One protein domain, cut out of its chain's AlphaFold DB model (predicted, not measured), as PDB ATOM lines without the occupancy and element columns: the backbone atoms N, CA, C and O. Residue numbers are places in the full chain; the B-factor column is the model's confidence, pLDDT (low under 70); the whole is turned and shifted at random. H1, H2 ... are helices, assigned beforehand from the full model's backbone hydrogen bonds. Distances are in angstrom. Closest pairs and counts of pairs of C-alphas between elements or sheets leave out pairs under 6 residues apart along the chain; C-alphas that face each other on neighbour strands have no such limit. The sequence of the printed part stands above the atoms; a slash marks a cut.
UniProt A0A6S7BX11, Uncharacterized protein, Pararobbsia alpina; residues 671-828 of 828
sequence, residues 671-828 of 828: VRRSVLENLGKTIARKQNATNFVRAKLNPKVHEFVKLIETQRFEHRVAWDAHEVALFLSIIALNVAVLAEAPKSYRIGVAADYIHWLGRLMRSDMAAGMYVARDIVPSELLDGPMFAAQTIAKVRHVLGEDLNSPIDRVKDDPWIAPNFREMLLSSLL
ATOM      1  N   VAL A 671      -0.096  44.039 -20.643       86.62
ATOM      2  CA  VAL A 671       0.541  43.067 -19.731       86.62
ATOM      3  C   VAL A 671       0.344  41.618 -20.159       86.62
ATOM      4  O   VAL A 671       0.984  40.712 -19.628       86.62
ATOM      5  N   ARG A 672      -0.528  41.380 -21.137       91.25
ATOM      6  CA  ARG A 672      -0.909  40.048 -21.607       91.25
ATOM      7  C   ARG A 672       0.300  39.189 -21.965       91.25
ATOM      8  O   ARG A 672       0.413  38.064 -21.489       91.25
ATOM      9  N   ARG A 673       1.234  39.725 -22.758       94.19
ATOM     10  CA  ARG A 673       2.432  38.991 -23.194       94.19
ATOM     11  C   ARG A 673       3.267  38.507 -22.009       94.19
ATOM     12  O   ARG A 673       3.557  37.317 -21.925       94.19
ATOM     13  N   SER A 674       3.620  39.400 -21.082       93.00
ATOM     14  CA  SER A 674       4.480  39.044 -19.947       93.00
ATOM     15  C   SER A 674       3.815  38.030 -19.017       93.00
ATOM     16  O   SER A 674       4.488  37.114 -18.544       93.00
ATOM     17  N   VAL A 675       2.501  38.141 -18.797       95.06
ATOM     18  CA  VAL A 675       1.749  37.188 -17.968       95.06
ATOM     19  C   VAL A 675       1.711  35.798 -18.599       95.06
ATOM     20  O   VAL A 675       2.054  34.821 -17.936       95.06
ATOM     21  N   LEU A 676       1.364  35.689 -19.884       96.69
ATOM     22  CA  LEU A 676       1.293  34.393 -20.567       96.69
ATOM     23  C   LEU A 676       2.669  33.711 -20.666       96.69
ATOM     24  O   LEU A 676       2.773  32.499 -20.465       96.69
ATOM     25  N   GLU A 677       3.737  34.472 -20.919       96.12
ATOM     26  CA  GLU A 677       5.102  33.935 -20.912       96.12
ATOM     27  C   GLU A 677       5.536  33.464 -19.522       96.12
ATOM     28  O   GLU A 677       6.151  32.401 -19.406       96.12
ATOM     29  N   ASN A 678       5.227  34.228 -18.466       96.12
ATOM     30  CA  ASN A 678       5.522  33.829 -17.091       96.12
ATOM     31  C   ASN A 678       4.788  32.527 -16.736       96.12
ATOM     32  O   ASN A 678       5.440  31.582 -16.299       96.12
ATOM     33  N   LEU A 679       3.489  32.412 -17.032       97.38
ATOM     34  CA  LEU A 679       2.725  31.177 -16.809       97.38
ATOM     35  C   LEU A 679       3.326  29.979 -17.565       97.38
ATOM     36  O   LEU A 679       3.465  28.894 -16.995       97.38
ATOM     37  N   GLY A 680       3.760  30.178 -18.816       97.44
ATOM     38  CA  GLY A 680       4.483  29.162 -19.586       97.44
ATOM     39  C   GLY A 680       5.791  28.724 -18.914       97.44
ATOM     40  O   GLY A 680       6.031  27.527 -18.751       97.44
ATOM     41  N   LYS A 681       6.614  29.676 -18.447       96.81
ATOM     42  CA  LYS A 681       7.850  29.403 -17.683       96.81
ATOM     43  C   LYS A 681       7.566  28.670 -16.371       96.81
ATOM     44  O   LYS A 681       8.335  27.802 -15.967       96.81
ATOM     45  N   THR A 682       6.486  29.022 -15.683       96.94
ATOM     46  CA  THR A 682       6.060  28.395 -14.423       96.94
ATOM     47  C   THR A 682       5.706  26.933 -14.622       96.94
ATOM     48  O   THR A 682       6.208  26.078 -13.897       96.94
ATOM     49  N   ILE A 683       4.926  26.614 -15.655       97.50
ATOM     50  CA  ILE A 683       4.607  25.221 -15.979       97.50
ATOM     51  C   ILE A 683       5.859  24.468 -16.449       97.50
ATOM     52  O   ILE A 683       6.068  23.335 -16.022       97.50
ATOM     53  N   ALA A 684       6.708  25.087 -17.275       97.12
ATOM     54  CA  ALA A 684       7.926  24.466 -17.805       97.12
ATOM     55  C   ALA A 684       8.926  24.030 -16.719       97.12
ATOM     56  O   ALA A 684       9.636  23.049 -16.915       97.12
ATOM     57  N   ARG A 685       8.947  24.720 -15.569       95.06
ATOM     58  CA  ARG A 685       9.782  24.378 -14.404       95.06
ATOM     59  C   ARG A 685       9.267  23.188 -13.591       95.06
ATOM     60  O   ARG A 685       9.974  22.697 -12.715       95.06
ATOM     61  N   LYS A 686       8.042  22.710 -13.834       94.12
ATOM     62  CA  LYS A 686       7.508  21.537 -13.128       94.12
ATOM     63  C   LYS A 686       8.183  20.266 -13.643       94.12
ATOM     64  O   LYS A 686       8.311  20.077 -14.849       94.12
ATOM     65  N   GLN A 687       8.493  19.340 -12.732       89.88
ATOM     66  CA  GLN A 687       9.177  18.066 -13.021       89.88
ATOM     67  C   GLN A 687       8.530  17.243 -14.157       89.88
ATOM     68  O   GLN A 687       9.201  16.464 -14.819       89.88
ATOM     69  N   ASN A 688       7.227  17.424 -14.403       92.25
ATOM     70  CA  ASN A 688       6.480  16.764 -15.473       92.25
ATOM     71  C   ASN A 688       5.637  17.768 -16.281       92.25
ATOM     72  O   ASN A 688       4.424  17.598 -16.428       92.25
ATOM     73  N   ALA A 689       6.262  18.835 -16.785       95.31
ATOM     74  CA  ALA A 689       5.584  19.940 -17.472       95.31
ATOM     75  C   ALA A 689       4.644  19.499 -18.616       95.31
ATOM     76  O   ALA A 689       3.505  19.958 -18.690       95.31
ATOM     77  N   THR A 690       5.063  18.566 -19.476       94.06
ATOM     78  CA  THR A 690       4.220  18.059 -20.579       94.06
ATOM     79  C   THR A 690       3.012  17.263 -20.075       94.06
ATOM     80  O   THR A 690       1.918  17.397 -20.621       94.06
ATOM     81  N   ASN A 691       3.161  16.495 -18.989       93.50
ATOM     82  CA  ASN A 691       2.034  15.807 -18.352       93.50
ATOM     83  C   ASN A 691       1.092  16.793 -17.657       93.50
ATOM     84  O   ASN A 691      -0.115  16.570 -17.665       93.50
ATOM     85  N   PHE A 692       1.610  17.889 -17.092       95.31
ATOM     86  CA  PHE A 692       0.774  18.958 -16.547       95.31
ATOM     87  C   PHE A 692      -0.113  19.557 -17.639       95.31
ATOM     88  O   PHE A 692      -1.327  19.632 -17.457       95.31
ATOM     89  N   VAL A 693       0.466  19.916 -18.791       95.56
ATOM     90  CA  VAL A 693      -0.291  20.419 -19.949       95.56
ATOM     91  C   VAL A 693      -1.365  19.407 -20.356       95.56
ATOM     92  O   VAL A 693      -2.549  19.745 -20.382       95.56
ATOM     93  N   ARG A 694      -0.981  18.138 -20.531       92.56
ATOM     94  CA  ARG A 694      -1.901  17.057 -20.905       92.56
ATOM     95  C   ARG A 694      -3.038  16.836 -19.898       92.56
ATOM     96  O   ARG A 694      -4.157  16.541 -20.302       92.56
ATOM     97  N   ALA A 695      -2.770  16.942 -18.600       91.25
ATOM     98  CA  ALA A 695      -3.747  16.635 -17.556       91.25
ATOM     99  C   ALA A 695      -4.617  17.836 -17.156       91.25
ATOM    100  O   ALA A 695      -5.747  17.644 -16.711       91.25
ATOM    101  N   LYS A 696      -4.097  19.064 -17.263       93.06
ATOM    102  CA  LYS A 696      -4.759  20.277 -16.755       93.06
ATOM    103  C   LYS A 696      -5.227  21.217 -17.858       93.06
ATOM    104  O   LYS A 696      -6.313  21.774 -17.730       93.06
ATOM    105  N   LEU A 697      -4.446  21.388 -18.926       94.69
ATOM    106  CA  LEU A 697      -4.771  22.337 -19.993       94.69
ATOM    107  C   LEU A 697      -5.523  21.677 -21.153       94.69
ATOM    108  O   LEU A 697      -6.533  22.229 -21.585       94.69
ATOM    109  N   ASN A 698      -5.097  20.495 -21.615       93.69
ATOM    110  CA  ASN A 698      -5.732  19.812 -22.753       93.69
ATOM    111  C   ASN A 698      -7.254  19.638 -22.577       93.69
ATOM    112  O   ASN A 698      -7.987  19.996 -23.500       93.69
ATOM    113  N   PRO A 699      -7.773  19.161 -21.421       91.38
ATOM    114  CA  PRO A 699      -9.217  19.008 -21.245       91.38
ATOM    115  C   PRO A 699      -9.966  20.345 -21.322       91.38
ATOM    116  O   PRO A 699     -11.046  20.407 -21.901       91.38
ATOM    117  N   LYS A 700      -9.373  21.426 -20.794       91.81
ATOM    118  CA  LYS A 700      -9.974  22.767 -20.790       91.81
ATOM    119  C   LYS A 700     -10.004  23.407 -22.166       91.81
ATOM    120  O   LYS A 700     -11.033  23.930 -22.577       91.81
ATOM    121  N   VAL A 701      -8.906  23.319 -22.910       93.50
ATOM    122  CA  VAL A 701      -8.869  23.835 -24.282       93.50
ATOM    123  C   VAL A 701      -9.801  23.035 -25.182       93.50
ATOM    124  O   VAL A 701     -10.532  23.631 -25.965       93.50
ATOM    125  N   HIS A 702      -9.860  21.710 -25.023       91.44
ATOM    126  CA  HIS A 702     -10.822  20.887 -25.749       91.44
ATOM    127  C   HIS A 702     -12.279  21.285 -25.459       91.44
ATOM    128  O   HIS A 702     -13.059  21.454 -26.395       91.44
ATOM    129  N   GLU A 703     -12.632  21.487 -24.184       88.81
ATOM    130  CA  GLU A 703     -13.954  21.952 -23.744       88.81
ATOM    131  C   GLU A 703     -14.336  23.289 -24.412       88.81
ATOM    132  O   GLU A 703     -15.422  23.408 -24.983       88.81
ATOM    133  N   PHE A 704     -13.421  24.265 -24.434       91.06
ATOM    134  CA  PHE A 704     -13.652  25.563 -25.078       91.06
ATOM    135  C   PHE A 704     -13.719  25.482 -26.605       91.06
ATOM    136  O   PHE A 704     -14.620  26.065 -27.204       91.06
ATOM    137  N   VAL A 705     -12.821  24.734 -27.248       91.75
ATOM    138  CA  VAL A 705     -12.840  24.538 -28.707       91.75
ATOM    139  C   VAL A 705     -14.149  23.882 -29.133       91.75
ATOM    140  O   VAL A 705     -14.809  24.378 -30.043       91.75
ATOM    141  N   LYS A 706     -14.586  22.829 -28.432       88.44
ATOM    142  CA  LYS A 706     -15.862  22.164 -28.712       88.44
ATOM    143  C   LYS A 706     -17.040  23.121 -28.544       88.44
ATOM    144  O   LYS A 706     -17.923  23.153 -29.398       88.44
ATOM    145  N   LEU A 707     -17.051  23.932 -27.486       87.19
ATOM    146  CA  LEU A 707     -18.070  24.965 -27.266       87.19
ATOM    147  C   LEU A 707     -18.141  25.959 -28.437       87.19
ATOM    148  O   LEU A 707     -19.229  26.312 -28.897       87.19
ATOM    149  N   ILE A 708     -16.983  26.390 -28.934       90.00
ATOM    150  CA  ILE A 708     -16.866  27.352 -30.030       90.00
ATOM    151  C   ILE A 708     -17.324  26.741 -31.358       90.00
ATOM    152  O   ILE A 708     -18.128  27.361 -32.053       90.00
ATOM    153  N   GLU A 709     -16.859  25.537 -31.689       90.56
ATOM    154  CA  GLU A 709     -17.185  24.826 -32.935       90.56
ATOM    155  C   GLU A 709     -18.643  24.407 -33.010       90.56
ATOM    156  O   GLU A 709     -19.274  24.518 -34.056       90.56
ATOM    157  N   THR A 710     -19.193  23.955 -31.884       88.44
ATOM    158  CA  THR A 710     -20.619  23.650 -31.791       88.44
ATOM    159  C   THR A 710     -21.458  24.914 -31.793       88.44
ATOM    160  O   THR A 710     -22.664  24.777 -31.913       88.44
ATOM    161  N   GLN A 711     -20.866  26.112 -31.675       88.50
ATOM    162  CA  GLN A 711     -21.542  27.414 -31.650       88.50
ATOM    163  C   GLN A 711     -22.587  27.525 -30.532       88.50
ATOM    164  O   GLN A 711     -23.633  28.161 -30.666       88.50
ATOM    165  N   ARG A 712     -22.298  26.890 -29.390       79.06
ATOM    166  CA  ARG A 712     -23.135  26.975 -28.193       79.06
ATOM    167  C   ARG A 712     -22.939  28.310 -27.492       79.06
ATOM    168  O   ARG A 712     -21.838  28.857 -27.495       79.06
ATOM    169  N   PHE A 713     -24.003  28.767 -26.837       81.94
ATOM    170  CA  PHE A 713     -24.065  29.992 -26.040       81.94
ATOM    171  C   PHE A 713     -24.053  31.308 -26.821       81.94
ATOM    172  O   PHE A 713     -23.663  31.396 -27.987       81.94
ATOM    173  N   GLU A 714     -24.505  32.344 -26.118       78.44
ATOM    174  CA  GLU A 714     -24.455  33.735 -26.550       78.44
ATOM    175  C   GLU A 714     -23.025  34.181 -26.881       78.44
ATOM    176  O   GLU A 714     -22.041  33.698 -26.311       78.44
ATOM    177  N   HIS A 715     -22.925  35.163 -27.778       82.25
ATOM    178  CA  HIS A 715     -21.665  35.668 -28.319       82.25
ATOM    179  C   HIS A 715     -20.628  36.015 -27.236       82.25
ATOM    180  O   HIS A 715     -19.470  35.637 -27.364       82.25
ATOM    181  N   ARG A 716     -21.044  36.650 -26.129       83.06
ATOM    182  CA  ARG A 716     -20.141  37.042 -25.033       83.06
ATOM    183  C   ARG A 716     -19.443  35.851 -24.367       83.06
ATOM    184  O   ARG A 716     -18.248  35.910 -24.118       83.06
ATOM    185  N   VAL A 717     -20.169  34.769 -24.087       85.00
ATOM    186  CA  VAL A 717     -19.583  33.580 -23.436       85.00
ATOM    187  C   VAL A 717     -18.611  32.882 -24.383       85.00
ATOM    188  O   VAL A 717     -17.550  32.419 -23.973       85.00
ATOM    189  N   ALA A 718     -18.963  32.820 -25.665       87.69
ATOM    190  CA  ALA A 718     -18.110  32.213 -26.671       87.69
ATOM    191  C   ALA A 718     -16.858  33.048 -26.974       87.69
ATOM    192  O   ALA A 718     -15.813  32.472 -27.262       87.69
ATOM    193  N   TRP A 719     -16.953  34.378 -26.873       88.62
ATOM    194  CA  TRP A 719     -15.806  35.282 -26.931       88.62
ATOM    195  C   TRP A 719     -14.816  34.962 -25.813       88.62
ATOM    196  O   TRP A 719     -13.650  34.686 -26.085       88.62
ATOM    197  N   ASP A 720     -15.295  34.926 -24.567       89.88
ATOM    198  CA  ASP A 720     -14.458  34.631 -23.403       89.88
ATOM    199  C   ASP A 720     -13.783  33.256 -23.547       89.88
ATOM    200  O   ASP A 720     -12.583  33.114 -23.319       89.88
ATOM    201  N   ALA A 721     -14.534  32.240 -23.989       91.69
ATOM    202  CA  ALA A 721     -13.991  30.908 -24.246       91.69
ATOM    203  C   ALA A 721     -12.921  30.915 -25.354       91.69
ATOM    204  O   ALA A 721     -11.906  30.231 -25.224       91.69
ATOM    205  N   HIS A 722     -13.125  31.687 -26.428       93.94
ATOM    206  CA  HIS A 722     -12.169  31.813 -27.529       93.94
ATOM    207  C   HIS A 722     -10.869  32.477 -27.075       93.94
ATOM    208  O   HIS A 722      -9.788  31.936 -27.313       93.94
ATOM    209  N   GLU A 723     -10.967  33.610 -26.381       93.38
ATOM    210  CA  GLU A 723      -9.808  34.350 -25.877       93.38
ATOM    211  C   GLU A 723      -9.015  33.518 -24.858       93.38
ATOM    212  O   GLU A 723      -7.793  33.392 -24.962       93.38
ATOM    213  N   VAL A 724      -9.699  32.853 -23.925       94.69
ATOM    214  CA  VAL A 724      -9.047  31.976 -22.945       94.69
ATOM    215  C   VAL A 724      -8.390  30.770 -23.620       94.69
ATOM    216  O   VAL A 724      -7.252  30.434 -23.289       94.69
ATOM    217  N   ALA A 725      -9.049  30.119 -24.583       95.69
ATOM    218  CA  ALA A 725      -8.461  28.993 -25.311       95.69
ATOM    219  C   ALA A 725      -7.218  29.412 -26.115       95.69
ATOM    220  O   ALA A 725      -6.221  28.684 -26.131       95.69
ATOM    221  N   LEU A 726      -7.241  30.606 -26.717       96.75
ATOM    222  CA  LEU A 726      -6.084  31.219 -27.369       96.75
ATOM    223  C   LEU A 726      -4.931  31.420 -26.370       96.75
ATOM    224  O   LEU A 726      -3.803  31.007 -26.638       96.75
ATOM    225  N   PHE A 727      -5.206  31.977 -25.190       96.81
ATOM    226  CA  PHE A 727      -4.197  32.215 -24.150       96.81
ATOM    227  C   PHE A 727      -3.592  30.928 -23.595       96.81
ATOM    228  O   PHE A 727      -2.370  30.811 -23.500       96.81
ATOM    229  N   LEU A 728      -4.425  29.935 -23.279       97.38
ATOM    230  CA  LEU A 728      -3.961  28.621 -22.837       97.38
ATOM    231  C   LEU A 728      -3.113  27.935 -23.916       97.38
ATOM    232  O   LEU A 728      -2.148  27.244 -23.585       97.38
ATOM    233  N   SER A 729      -3.426  28.172 -25.193       97.94
ATOM    234  CA  SER A 729      -2.629  27.660 -26.306       97.94
ATOM    235  C   SER A 729      -1.252  28.306 -26.388       97.94
ATOM    236  O   SER A 729      -0.250  27.608 -26.520       97.94
ATOM    237  N   ILE A 730      -1.174  29.626 -26.211       98.19
ATOM    238  CA  ILE A 730       0.099  30.352 -26.133       98.19
ATOM    239  C   ILE A 730       0.940  29.864 -24.942       98.19
ATOM    240  O   ILE A 730       2.147  29.652 -25.079       98.19
ATOM    241  N   ILE A 731       0.318  29.654 -23.777       98.25
ATOM    242  CA  ILE A 731       0.994  29.128 -22.583       98.25
ATOM    243  C   ILE A 731       1.588  27.746 -22.880       98.25
ATOM    244  O   ILE A 731       2.776  27.528 -22.643       98.25
ATOM    245  N   ALA A 732       0.804  26.822 -23.440       98.12
ATOM    246  CA  ALA A 732       1.262  25.467 -23.732       98.12
ATOM    247  C   ALA A 732       2.356  25.411 -24.810       98.12
ATOM    248  O   ALA A 732       3.307  24.638 -24.680       98.12
ATOM    249  N   LEU A 733       2.285  26.267 -25.834       98.38
ATOM    250  CA  LEU A 733       3.358  26.404 -26.818       98.38
ATOM    251  C   LEU A 733       4.652  26.929 -26.178       98.38
ATOM    252  O   LEU A 733       5.733  26.410 -26.459       98.38
ATOM    253  N   ASN A 734       4.565  27.887 -25.250       98.06
ATOM    254  CA  ASN A 734       5.731  28.314 -24.473       98.06
ATOM    255  C   ASN A 734       6.298  27.174 -23.609       98.06
ATOM    256  O   ASN A 734       7.517  27.026 -23.527       98.06
ATOM    257  N   VAL A 735       5.450  26.319 -23.026       98.12
ATOM    258  CA  VAL A 735       5.906  25.101 -22.331       98.12
ATOM    259  C   VAL A 735       6.640  24.165 -23.292       98.12
ATOM    260  O   VAL A 735       7.714  23.675 -22.952       98.12
ATOM    261  N   ALA A 736       6.131  23.957 -24.507       97.75
ATOM    262  CA  ALA A 736       6.800  23.136 -25.518       97.75
ATOM    263  C   ALA A 736       8.179  23.693 -25.922       97.75
ATOM    264  O   ALA A 736       9.058  22.924 -26.311       97.75
ATOM    265  N   VAL A 737       8.415  25.002 -25.792       97.81
ATOM    266  CA  VAL A 737       9.729  25.630 -26.017       97.81
ATOM    267  C   VAL A 737      10.671  25.469 -24.822       97.81
ATOM    268  O   VAL A 737      11.865  25.251 -25.021       97.81
ATOM    269  N   LEU A 738      10.156  25.588 -23.600       97.44
ATOM    270  CA  LEU A 738      10.980  25.775 -22.402       97.44
ATOM    271  C   LEU A 738      11.152  24.515 -21.545       97.44
ATOM    272  O   LEU A 738      12.089  24.456 -20.759       97.44
ATOM    273  N   ALA A 739      10.259  23.531 -21.655       96.81
ATOM    274  CA  ALA A 739      10.273  22.363 -20.781       96.81
ATOM    275  C   ALA A 739      11.491  21.457 -21.018       96.81
ATOM    276  O   ALA A 739      11.817  21.099 -22.156       96.81
ATOM    277  N   GLU A 740      12.076  20.978 -19.921       95.44
ATOM    278  CA  GLU A 740      13.095  19.923 -19.903       95.44
ATOM    279  C   GLU A 740      12.445  18.536 -20.060       95.44
ATOM    280  O   GLU A 740      12.480  17.685 -19.176       95.44
ATOM    281  N   ALA A 741      11.785  18.316 -21.198       95.12
ATOM    282  CA  ALA A 741      11.135  17.055 -21.551       95.12
ATOM    283  C   ALA A 741      11.704  16.482 -22.862       95.12
ATOM    284  O   ALA A 741      12.231  17.244 -23.682       95.12
ATOM    285  N   PRO A 742      11.567  15.163 -23.116       97.00
ATOM    286  CA  PRO A 742      11.934  14.559 -24.394       97.00
ATOM    287  C   PRO A 742      11.356  15.328 -25.588       97.00
ATOM    288  O   PRO A 742      10.173  15.685 -25.599       97.00
ATOM    289  N   LYS A 743      12.188  15.555 -26.614       96.62
ATOM    290  CA  LYS A 743      11.826  16.342 -27.806       96.62
ATOM    291  C   LYS A 743      10.523  15.853 -28.453       96.62
ATOM    292  O   LYS A 743       9.685  16.671 -28.812       96.62
ATOM    293  N   SER A 744      10.316  14.540 -28.528       96.31
ATOM    294  CA  SER A 744       9.097  13.930 -29.075       96.31
ATOM    295  C   SER A 744       7.825  14.335 -28.321       96.31
ATOM    296  O   SER A 744       6.811  14.632 -28.945       96.31
ATOM    297  N   TYR A 745       7.869  14.411 -26.988       95.50
ATOM    298  CA  TYR A 745       6.723  14.857 -26.185       95.50
ATOM    299  C   TYR A 745       6.444  16.345 -26.377       95.50
ATOM    300  O   TYR A 745       5.287  16.749 -26.447       95.50
ATOM    301  N   ARG A 746       7.498  17.155 -26.506       97.25
ATOM    302  CA  ARG A 746       7.379  18.590 -26.787       97.25
ATOM    303  C   ARG A 746       6.792  18.848 -28.177       97.25
ATOM    304  O   ARG A 746       5.917  19.698 -28.297       97.25
ATOM    305  N   ILE A 747       7.210  18.082 -29.191       97.56
ATOM    306  CA  ILE A 747       6.621  18.106 -30.541       97.56
ATOM    307  C   ILE A 747       5.143  17.717 -30.486       97.56
ATOM    308  O   ILE A 747       4.328  18.416 -31.076       97.56
ATOM    309  N   GLY A 748       4.785  16.657 -29.752       95.56
ATOM    310  CA  GLY A 748       3.388  16.239 -29.592       95.56
ATOM    311  C   GLY A 748       2.505  17.345 -29.008       95.56
ATOM    312  O   GLY A 748       1.480  17.678 -29.592       95.56
ATOM    313  N   VAL A 749       2.949  17.981 -27.913       96.12
ATOM    314  CA  VAL A 749       2.250  19.140 -27.328       96.12
ATOM    315  C   VAL A 749       2.142  20.279 -28.344       96.12
ATOM    316  O   VAL A 749       1.060  20.820 -28.547       96.12
ATOM    317  N   ALA A 750       3.237  20.643 -29.012       97.81
ATOM    318  CA  ALA A 750       3.222  21.721 -29.995       97.81
ATOM    319  C   ALA A 750       2.251  21.449 -31.157       97.81
ATOM    320  O   ALA A 750       1.481  22.334 -31.519       97.81
ATOM    321  N   ALA A 751       2.249  20.232 -31.704       97.38
ATOM    322  CA  ALA A 751       1.364  19.839 -32.794       97.38
ATOM    323  C   ALA A 751      -0.118  19.918 -32.390       97.38
ATOM    324  O   ALA A 751      -0.907  20.515 -33.122       97.38
ATOM    325  N   ASP A 752      -0.486  19.395 -31.215       95.62
ATOM    326  CA  ASP A 752      -1.860  19.463 -30.694       95.62
ATOM    327  C   ASP A 752      -2.342  20.916 -30.569       95.62
ATOM    328  O   ASP A 752      -3.435  21.267 -31.019       95.62
ATOM    329  N   TYR A 753      -1.502  21.791 -30.014       97.69
ATOM    330  CA  TYR A 753      -1.851  23.194 -29.805       97.69
ATOM    331  C   TYR A 753      -1.842  24.035 -31.086       97.69
ATOM    332  O   TYR A 753      -2.643  24.963 -31.199       97.69
ATOM    333  N   ILE A 754      -1.019  23.698 -32.082       98.12
ATOM    334  CA  ILE A 754      -1.110  24.294 -33.424       98.12
ATOM    335  C   ILE A 754      -2.440  23.903 -34.084       98.12
ATOM    336  O   ILE A 754      -3.123  24.763 -34.637       98.12
ATOM    337  N   HIS A 755      -2.863  22.640 -33.969       97.31
ATOM    338  CA  HIS A 755      -4.165  22.204 -34.478       97.31
ATOM    339  C   HIS A 755      -5.336  22.872 -33.748       97.31
ATOM    340  O   HIS A 755      -6.297  23.283 -34.397       97.31
ATOM    341  N   TRP A 756      -5.271  23.035 -32.421       96.50
ATOM    342  CA  TRP A 756      -6.290  23.790 -31.685       96.50
ATOM    343  C   TRP A 756      -6.346  25.252 -32.094       96.50
ATOM    344  O   TRP A 756      -7.443  25.767 -32.284       96.50
ATOM    345  N   LEU A 757      -5.204  25.910 -32.301       97.38
ATOM    346  CA  LEU A 757      -5.183  27.267 -32.846       97.38
ATOM    347  C   LEU A 757      -5.803  27.318 -34.244       97.38
ATOM    348  O   LEU A 757      -6.588  28.221 -34.511       97.38
ATOM    349  N   GLY A 758      -5.545  26.323 -35.097       96.56
ATOM    350  CA  GLY A 758      -6.239  26.168 -36.374       96.56
ATOM    351  C   GLY A 758      -7.762  26.098 -36.209       96.56
ATOM    352  O   GLY A 758      -8.496  26.888 -36.794       96.56
ATOM    353  N   ARG A 759      -8.254  25.217 -35.332       95.31
ATOM    354  CA  ARG A 759      -9.691  25.083 -35.024       95.31
ATOM    355  C   ARG A 759     -10.298  26.384 -34.482       95.31
ATOM    356  O   ARG A 759     -11.361  26.804 -34.934       95.31
ATOM    357  N   LEU A 760      -9.603  27.066 -33.567       95.62
ATOM    358  CA  LEU A 760     -10.026  28.357 -33.015       95.62
ATOM    359  C   LEU A 760     -10.105  29.428 -34.104       95.62
ATOM    360  O   LEU A 760     -11.134  30.089 -34.228       95.62
ATOM    361  N   MET A 761      -9.060  29.578 -34.916       95.19
ATOM    362  CA  MET A 761      -8.972  30.604 -35.963       95.19
ATOM    363  C   MET A 761      -9.862  30.310 -37.175       95.19
ATOM    364  O   MET A 761     -10.147  31.215 -37.957       95.19
ATOM    365  N   ARG A 762     -10.324  29.065 -37.324       92.19
ATOM    366  CA  ARG A 762     -11.335  28.649 -38.304       92.19
ATOM    367  C   ARG A 762     -12.755  28.995 -37.856       92.19
ATOM    368  O   ARG A 762     -13.643  29.087 -38.696       92.19
ATOM    369  N   SER A 763     -12.997  29.131 -36.555       91.19
ATOM    370  CA  SER A 763     -14.350  29.260 -36.010       91.19
ATOM    371  C   SER A 763     -15.105  30.507 -36.491       91.19
ATOM    372  O   SER A 763     -14.509  31.522 -36.846       91.19
ATOM    373  N   ASP A 764     -16.438  30.450 -36.410       86.12
ATOM    374  CA  ASP A 764     -17.340  31.603 -36.583       86.12
ATOM    375  C   ASP A 764     -16.926  32.802 -35.706       86.12
ATOM    376  O   ASP A 764     -16.940  33.948 -36.150       86.12
ATOM    377  N   MET A 765     -16.441  32.533 -34.488       88.50
ATOM    378  CA  MET A 765     -15.957  33.581 -33.588       88.50
ATOM    379  C   MET A 765     -14.750  34.320 -34.179       88.50
ATOM    380  O   MET A 765     -14.737  35.544 -34.219       88.50
ATOM    381  N   ALA A 766     -13.762  33.591 -34.706       89.56
ATOM    382  CA  ALA A 766     -12.599  34.204 -35.344       89.56
ATOM    383  C   ALA A 766     -12.971  34.982 -36.617       89.56
ATOM    384  O   ALA A 766     -12.415  36.054 -36.857       89.56
ATOM    385  N   ALA A 767     -13.932  34.482 -37.404       83.06
ATOM    386  CA  ALA A 767     -14.448  35.187 -38.576       83.06
ATOM    387  C   ALA A 767     -15.088  36.533 -38.180       83.06
ATOM    388  O   ALA A 767     -14.699  37.586 -38.689       83.06
ATOM    389  N   GLY A 768     -15.989  36.521 -37.194       78.88
ATOM    390  CA  GLY A 768     -16.638  37.733 -36.689       78.88
ATOM    391  C   GLY A 768     -15.689  38.714 -35.986       78.88
ATOM    392  O   GLY A 768     -15.894  39.925 -36.053       78.88
ATOM    393  N   MET A 769     -14.645  38.217 -35.315       81.31
ATOM    394  CA  MET A 769     -13.706  39.046 -34.548       81.31
ATOM    395  C   MET A 769     -12.608  39.673 -35.403       81.31
ATOM    396  O   MET A 769     -12.285  40.847 -35.224       81.31
ATOM    397  N   TYR A 770     -12.006  38.880 -36.289       83.69
ATOM    398  CA  TYR A 770     -10.748  39.235 -36.941       83.69
ATOM    399  C   TYR A 770     -10.887  39.500 -38.435       83.69
ATOM    400  O   TYR A 770      -9.910  39.935 -39.029       83.69
ATOM    401  N   VAL A 771     -12.040  39.224 -39.050       71.75
ATOM    402  CA  VAL A 771     -12.236  39.363 -40.507       71.75
ATOM    403  C   VAL A 771     -13.313  40.392 -40.826       71.75
ATOM    404  O   VAL A 771     -13.132  41.221 -41.706       71.75
ATOM    405  N   ALA A 772     -14.406  40.380 -40.066       60.31
ATOM    406  CA  ALA A 772     -15.633  41.107 -40.368       60.31
ATOM    407  C   ALA A 772     -15.576  42.642 -40.364       60.31
ATOM    408  O   ALA A 772     -16.604  43.280 -40.583       60.31
ATOM    409  N   ARG A 773     -14.443  43.254 -40.014       58.50
ATOM    410  CA  ARG A 773     -14.368  44.694 -39.749       58.50
ATOM    411  C   ARG A 773     -13.187  45.308 -40.483       58.50
ATOM    412  O   ARG A 773     -12.049  44.956 -40.191       58.50
ATOM    413  N   ASP A 774     -13.469  46.305 -41.324       50.97
ATOM    414  CA  ASP A 774     -12.472  47.137 -42.024       50.97
ATOM    415  C   ASP A 774     -11.421  47.747 -41.077       50.97
ATOM    416  O   ASP A 774     -10.318  48.097 -41.487       50.97
ATOM    417  N   ILE A 775     -11.764  47.895 -39.791       60.50
ATOM    418  CA  ILE A 775     -10.860  48.349 -38.737       60.50
ATOM    419  C   ILE A 775     -11.047  47.427 -37.532       60.50
ATOM    420  O   ILE A 775     -11.884  47.678 -36.660       60.50
ATOM    421  N   VAL A 776     -10.274  46.344 -37.480       68.62
ATOM    422  CA  VAL A 776     -10.074  45.611 -36.228       68.62
ATOM    423  C   VAL A 776      -9.136  46.463 -35.363       68.62
ATOM    424  O   VAL A 776      -8.032  46.766 -35.819       68.62
ATOM    425  N   PRO A 777      -9.542  46.889 -34.150       76.19
ATOM    426  CA  PRO A 777      -8.639  47.558 -33.218       76.19
ATOM    427  C   PRO A 777      -7.342  46.759 -33.078       76.19
ATOM    428  O   PRO A 777      -7.394  45.538 -32.903       76.19
ATOM    429  N   SER A 778      -6.193  47.429 -33.167       79.50
ATOM    430  CA  SER A 778      -4.876  46.783 -33.103       79.50
ATOM    431  C   SER A 778      -4.729  45.892 -31.869       79.50
ATOM    432  O   SER A 778      -4.152  44.813 -31.943       79.50
ATOM    433  N   GLU A 779      -5.353  46.288 -30.765       82.62
ATOM    434  CA  GLU A 779      -5.352  45.577 -29.493       82.62
ATOM    435  C   GLU A 779      -5.982  44.176 -29.599       82.62
ATOM    436  O   GLU A 779      -5.521  43.219 -28.975       82.62
ATOM    437  N   LEU A 780      -7.023  44.009 -30.425       81.69
ATOM    438  CA  LEU A 780      -7.645  42.698 -30.644       81.69
ATOM    439  C   LEU A 780      -6.750  41.764 -31.469       81.69
ATOM    440  O   LEU A 780      -6.848  40.545 -31.322       81.69
ATOM    441  N   LEU A 781      -5.869  42.321 -32.303       88.81
ATOM    442  CA  LEU A 781      -4.926  41.566 -33.131       88.81
ATOM    443  C   LEU A 781      -3.674  41.121 -32.360       88.81
ATOM    444  O   LEU A 781      -2.997  40.190 -32.800       88.81
ATOM    445  N   ASP A 782      -3.398  41.698 -31.187       90.19
ATOM    446  CA  ASP A 782      -2.223  41.356 -30.377       90.19
ATOM    447  C   ASP A 782      -2.195  39.882 -29.953       90.19
ATOM    448  O   ASP A 782      -1.136  39.253 -29.935       90.19
ATOM    449  N   GLY A 783      -3.354  39.309 -29.613       92.75
ATOM    450  CA  GLY A 783      -3.474  37.897 -29.230       92.75
ATOM    451  C   GLY A 783      -3.094  36.947 -30.376       92.75
ATOM    452  O   GLY A 783      -2.151  36.166 -30.217       92.75
ATOM    453  N   PRO A 784      -3.783  37.017 -31.531       95.25
ATOM    454  CA  PRO A 784      -3.443  36.241 -32.725       95.25
ATOM    455  C   PRO A 784      -1.998  36.448 -33.195       95.25
ATOM    456  O   PRO A 784      -1.301  35.468 -33.463       95.25
ATOM    457  N   MET A 785      -1.510  37.693 -33.218       96.00
ATOM    458  CA  MET A 785      -0.118  37.999 -33.557       96.00
ATOM    459  C   MET A 785       0.850  37.293 -32.604       96.00
ATOM    460  O   MET A 785       1.817  36.664 -33.031       96.00
ATOM    461  N   PHE A 786       0.584  37.350 -31.298       95.94
ATOM    462  CA  PHE A 786       1.439  36.698 -30.316       95.94
ATOM    463  C   PHE A 786       1.401  35.166 -30.432       95.94
ATOM    464  O   PHE A 786       2.440  34.517 -30.296       95.94
ATOM    465  N   ALA A 787       0.248  34.577 -30.754       97.69
ATOM    466  CA  ALA A 787       0.152  33.152 -31.061       97.69
ATOM    467  C   ALA A 787       0.979  32.774 -32.302       97.69
ATOM    468  O   ALA A 787       1.755  31.821 -32.232       97.69
ATOM    469  N   ALA A 788       0.898  33.546 -33.390       98.12
ATOM    470  CA  ALA A 788       1.695  33.343 -34.602       98.12
ATOM    471  C   ALA A 788       3.210  33.405 -34.324       98.12
ATOM    472  O   ALA A 788       3.950  32.484 -34.679       98.12
ATOM    473  N   GLN A 789       3.660  34.429 -33.592       98.06
ATOM    474  CA  GLN A 789       5.056  34.570 -33.155       98.06
ATOM    475  C   GLN A 789       5.502  33.396 -32.272       98.06
ATOM    476  O   GLN A 789       6.626  32.904 -32.392       98.06
ATOM    477  N   THR A 790       4.616  32.913 -31.398       98.12
ATOM    478  CA  THR A 790       4.909  31.763 -30.536       98.12
ATOM    479  C   THR A 790       5.035  30.477 -31.358       98.12
ATOM    480  O   THR A 790       5.971  29.718 -31.122       98.12
ATOM    481  N   ILE A 791       4.178  30.245 -32.364       98.50
ATOM    482  CA  ILE A 791       4.304  29.103 -33.292       98.50
ATOM    483  C   ILE A 791       5.652  29.144 -34.020       98.50
ATOM    484  O   ILE A 791       6.358  28.134 -34.052       98.50
ATOM    485  N   ALA A 792       6.042  30.303 -34.557       98.19
ATOM    486  CA  ALA A 792       7.323  30.463 -35.240       98.19
ATOM    487  C   ALA A 792       8.515  30.163 -34.319       98.19
ATOM    488  O   ALA A 792       9.416  29.403 -34.680       98.19
ATOM    489  N   LYS A 793       8.480  30.668 -33.079       98.06
ATOM    490  CA  LYS A 793       9.482  30.358 -32.050       98.06
ATOM    491  C   LYS A 793       9.550  28.859 -31.743       98.06
ATOM    492  O   LYS A 793      10.642  28.309 -31.616       98.06
ATOM    493  N   VAL A 794       8.404  28.184 -31.640       98.00
ATOM    494  CA  VAL A 794       8.345  26.735 -31.389       98.00
ATOM    495  C   VAL A 794       8.935  25.956 -32.564       98.00
ATOM    496  O   VAL A 794       9.747  25.061 -32.339       98.00
ATOM    497  N   ARG A 795       8.595  26.327 -33.806       98.06
ATOM    498  CA  ARG A 795       9.182  25.749 -35.024       98.06
ATOM    499  C   ARG A 795      10.698  25.912 -35.044       98.06
ATOM    500  O   ARG A 795      11.402  24.941 -35.295       98.06
ATOM    501  N   HIS A 796      11.204  27.103 -34.728       97.94
ATOM    502  CA  HIS A 796      12.643  27.364 -34.676       97.94
ATOM    503  C   HIS A 796      13.369  26.454 -33.668       97.94
ATOM    504  O   HIS A 796      14.450  25.949 -33.955       97.94
ATOM    505  N   VAL A 797      12.761  26.200 -32.503       97.75
ATOM    506  CA  VAL A 797      13.368  25.394 -31.428       97.75
ATOM    507  C   VAL A 797      13.213  23.884 -31.645       97.75
ATOM    508  O   VAL A 797      14.122  23.119 -31.320       97.75
ATOM    509  N   LEU A 798      12.068  23.422 -32.155       97.69
ATOM    510  CA  LEU A 798      11.757  21.991 -32.286       97.69
ATOM    511  C   LEU A 798      12.035  21.421 -33.688       97.69
ATOM    512  O   LEU A 798      12.198  20.206 -33.816       97.69
ATOM    513  N   GLY A 799      12.201  22.267 -34.704       96.88
ATOM    514  CA  GLY A 799      12.583  21.879 -36.061       96.88
ATOM    515  C   GLY A 799      11.406  21.559 -36.989       96.88
ATOM    516  O   GLY A 799      10.250  21.884 -36.715       96.88
ATOM    517  N   GLU A 800      11.726  20.921 -38.115       96.06
ATOM    518  CA  GLU A 800      10.831  20.721 -39.267       96.06
ATOM    519  C   GLU A 800       9.689  19.721 -39.039       96.06
ATOM    520  O   GLU A 800       8.727  19.715 -39.806       96.06
ATOM    521  N   ASP A 801       9.725  18.940 -37.957       96.75
ATOM    522  CA  ASP A 801       8.641  18.014 -37.584       96.75
ATOM    523  C   ASP A 801       7.294  18.741 -37.373       96.75
ATOM    524  O   ASP A 801       6.226  18.133 -37.430       96.75
ATOM    525  N   LEU A 802       7.329  20.063 -37.160       97.94
ATOM    526  CA  LEU A 802       6.147  20.918 -37.036       97.94
ATOM    527  C   LEU A 802       5.662  21.516 -38.365       97.94
ATOM    528  O   LEU A 802       4.655  22.220 -38.369       97.94
ATOM    529  N   ASN A 803       6.312  21.233 -39.496       97.75
ATOM    530  CA  ASN A 803       5.873  21.745 -40.797       97.75
ATOM    531  C   ASN A 803       4.472  21.240 -41.142       97.75
ATOM    532  O   ASN A 803       3.611  22.042 -41.473       97.75
ATOM    533  N   SER A 804       4.201  19.945 -40.954       97.12
ATOM    534  CA  SER A 804       2.888  19.360 -41.254       97.12
ATOM    535  C   SER A 804       1.714  20.018 -40.498       97.12
ATOM    536  O   SER A 804       0.757  20.425 -41.165       97.12
ATOM    537  N   PRO A 805       1.742  20.183 -39.155       97.38
ATOM    538  CA  PRO A 805       0.663  20.878 -38.451       97.38
ATOM    539  C   PRO A 805       0.559  22.365 -38.828       97.38
ATOM    540  O   PRO A 805      -0.550  22.888 -38.904       97.38
ATOM    541  N   ILE A 806       1.680  23.046 -39.104       98.12
ATOM    542  CA  ILE A 806       1.688  24.460 -39.528       98.12
ATOM    543  C   ILE A 806       1.090  24.622 -40.929       98.12
ATOM    544  O   ILE A 806       0.245  25.492 -41.138       98.12
ATOM    545  N   ASP A 807       1.491  23.777 -41.877       97.38
ATOM    546  CA  ASP A 807       1.006  23.800 -43.257       97.38
ATOM    547  C   ASP A 807      -0.498  23.526 -43.301       97.38
ATOM    548  O   ASP A 807      -1.226  24.221 -43.998       97.38
ATOM    549  N   ARG A 808      -1.003  22.626 -42.445       96.62
ATOM    550  CA  ARG A 808      -2.445  22.386 -42.308       96.62
ATOM    551  C   ARG A 808      -3.230  23.648 -41.922       96.62
ATOM    552  O   ARG A 808      -4.335  23.830 -42.417       96.62
ATOM    553  N   VAL A 809      -2.675  24.511 -41.065       96.38
ATOM    554  CA  VAL A 809      -3.289  25.805 -40.702       96.38
ATOM    555  C   VAL A 809      -3.140  26.823 -41.836       96.38
ATOM    556  O   VAL A 809      -4.086  27.533 -42.167       96.38
ATOM    557  N   LYS A 810      -1.961  26.892 -42.456       94.88
ATOM    558  CA  LYS A 810      -1.666  27.807 -43.568       94.88
ATOM    559  C   LYS A 810      -2.591  27.566 -44.764       94.88
ATOM    560  O   LYS A 810      -3.127  28.523 -45.322       94.88
ATOM    561  N   ASP A 811      -2.800  26.298 -45.102       94.00
ATOM    562  CA  ASP A 811      -3.500  25.866 -46.308       94.00
ATOM    563  C   ASP A 811      -5.021  25.755 -46.106       94.00
ATOM    564  O   ASP A 811      -5.758  25.581 -47.074       94.00
ATOM    565  N   ASP A 812      -5.524  25.880 -44.871       91.75
ATOM    566  CA  ASP A 812      -6.960  25.824 -44.585       91.75
ATOM    567  C   ASP A 812      -7.668  27.114 -45.055       91.75
ATOM    568  O   ASP A 812      -7.480  28.163 -44.428       91.75
ATOM    569  N   PRO A 813      -8.558  27.055 -46.073       86.88
ATOM    570  CA  PRO A 813      -9.228  28.210 -46.671       86.88
ATOM    571  C   PRO A 813     -10.344  28.820 -45.810       86.88
ATOM    572  O   PRO A 813     -11.140  29.603 -46.312       86.88
ATOM    573  N   TRP A 814     -10.450  28.463 -44.530       87.06
ATOM    574  CA  TRP A 814     -11.431  29.038 -43.600       87.06
ATOM    575  C   TRP A 814     -10.795  29.699 -42.380       87.06
ATOM    576  O   TRP A 814     -11.506  30.342 -41.607       87.06
ATOM    577  N   ILE A 815      -9.476  29.580 -42.219       91.69
ATOM    578  CA  ILE A 815      -8.721  30.318 -41.203       91.69
ATOM    579  C   ILE A 815      -8.882  31.820 -41.426       91.69
ATOM    580  O   ILE A 815      -8.861  32.282 -42.569       91.69
ATOM    581  N   ALA A 816      -9.033  32.577 -40.337       89.81
ATOM    582  CA  ALA A 816      -9.050  34.035 -40.366       89.81
ATOM    583  C   ALA A 816      -7.841  34.574 -41.168       89.81
ATOM    584  O   ALA A 816      -6.700  34.335 -40.753       89.81
ATOM    585  N   PRO A 817      -8.053  35.297 -42.290       88.00
ATOM    586  CA  PRO A 817      -6.969  35.723 -43.178       88.00
ATOM    587  C   PRO A 817      -5.866  36.503 -42.459       88.00
ATOM    588  O   PRO A 817      -4.693  36.184 -42.629       88.00
ATOM    589  N   ASN A 818      -6.240  37.411 -41.551       90.12
ATOM    590  CA  ASN A 818      -5.294  38.177 -40.736       90.12
ATOM    591  C   ASN A 818      -4.350  37.275 -39.925       90.12
ATOM    592  O   ASN A 818      -3.146  37.511 -39.895       90.12
ATOM    593  N   PHE A 819      -4.855  36.203 -39.306       94.56
ATOM    594  CA  PHE A 819      -3.993  35.267 -38.581       94.56
ATOM    595  C   PHE A 819      -3.077  34.479 -39.524       94.56
ATOM    596  O   PHE A 819      -1.908  34.268 -39.200       94.56
ATOM    597  N   ARG A 820      -3.574  34.071 -40.701       94.06
ATOM    598  CA  ARG A 820      -2.750  33.398 -41.717       94.06
ATOM    599  C   ARG A 820      -1.588  34.292 -42.156       94.06
ATOM    600  O   ARG A 820      -0.455  33.823 -42.197       94.06
ATOM    601  N   GLU A 821      -1.848  35.564 -42.444       93.62
ATOM    602  CA  GLU A 821      -0.816  36.538 -42.822       93.62
ATOM    603  C   GLU A 821       0.206  36.759 -41.700       93.62
ATOM    604  O   GLU A 821       1.411  36.727 -41.950       93.62
ATOM    605  N   MET A 822      -0.252  36.902 -40.452       96.31
ATOM    606  CA  MET A 822       0.627  37.013 -39.280       96.31
ATOM    607  C   MET A 822       1.512  35.777 -39.102       96.31
ATOM    608  O   MET A 822       2.696  35.909 -38.788       96.31
ATOM    609  N   LEU A 823       0.951  34.582 -39.305       97.31
ATOM    610  CA  LEU A 823       1.682  33.322 -39.230       97.31
ATOM    611  C   LEU A 823       2.743  33.235 -40.327       97.31
ATOM    612  O   LEU A 823       3.887  32.920 -40.023       97.31
ATOM    613  N   LEU A 824       2.393  33.564 -41.573       96.62
ATOM    614  CA  LEU A 824       3.343  33.603 -42.687       96.62
ATOM    615  C   LEU A 824       4.474  34.603 -42.429       96.62
ATOM    616  O   LEU A 824       5.637  34.242 -42.558       96.62
ATOM    617  N   SER A 825       4.134  35.819 -42.001       97.12
ATOM    618  CA  SER A 825       5.101  36.872 -41.673       97.12
ATOM    619  C   SER A 825       6.035  36.473 -40.528       97.12
ATOM    620  O   SER A 825       7.224  36.753 -40.581       97.12
ATOM    621  N   SER A 826       5.523  35.766 -39.516       97.19
ATOM    622  CA  SER A 826       6.329  35.314 -38.372       97.19
ATOM    623  C   SER A 826       7.258  34.139 -38.699       97.19
ATOM    624  O   SER A 826       8.181  33.878 -37.933       97.19
ATOM    625  N   LEU A 827       6.976  33.381 -39.764       95.50
ATOM    626  CA  LEU A 827       7.766  32.218 -40.189       95.50
ATOM    627  C   LEU A 827       8.932  32.577 -41.123       95.50
ATOM    628  O   LEU A 827       9.812  31.733 -41.308       95.50
ATOM    629  N   LEU A 828       8.896  33.772 -41.723       92.12
ATOM    630  CA  LEU A 828       9.985  34.374 -42.500       92.12
ATOM    631  C   LEU A 828      11.053  34.940 -41.559       92.12
ATOM    632  O   LEU A 828      12.247  34.782 -41.900       92.12
TER     633      LEU A 828
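This is residues 671 to 828 of the 828 residues of an uncharacterized protein of Pararobbsia alpina (UniProt A0A6S7BX11). Five helices, H2, H3, H4, H6 and H7, make an up-and-down bundle, each running against the one before it, with H3 and H4 at its core. H1 crosses H3 on one side, H8 packs on H6 and H7, and short H5 lies across one end. The printed part has 158 residues with eight named helices, H1 to H8 in order, and no named strand: all helix, compact, radius of gyration of the C-alphas 14.7 A, spans 44 by 34 by 29 A.

H1, residues 671 to 684, touches residues 727 to 738 of H3, residues 715 to 738, at a steep tilt of 51 degrees; closest C-alphas, Gly 680 and Ile 731, 4.6 A. H2, residues 689 to 709, forms a hairpin with H3 (Val 701 and Ala 725, closest C-alphas, 5.3 A). H3, the hub, forms another with H4, residues 743 to 762 (Ala 736 and Arg 746, 4.8 A). H5, residues 764 to 770, only just touches H3, with 3 pairs of C-alphas within 8 A. H6, residues 778 to 798, touches H3 (Val 737 and Val 794, 5.7 A). H7, residues 800 to 810, touches H4 at 6 degrees, the same way (Gly 758 and Val 809, 5.3 A). H8, residues 817 to 827, touches residues 784 to 792 of H6 (Ala 788 and Leu 823, 4.6 A). Every O i to N i+4 pair is within hydrogen-bond range in H1, H3, H4, H5 and H8; H2 has 14 of 17, H6 15 of 17, H7 5 of 7.

H1 begins at C-alpha 671 (0.541, 43.067, -19.731); H8 ends at C-alpha 827 (7.766, 32.218, -40.189). H3 measures 34.6 A, H6 29.9 A, H4 28.3 A, H2 28.0 A.

The farthest C-alphas, Gln 687 and Asp 774, are 46.4 A apart. The printed part has no cut and no long link. Residues 772 to 776 are under pLDDT 70.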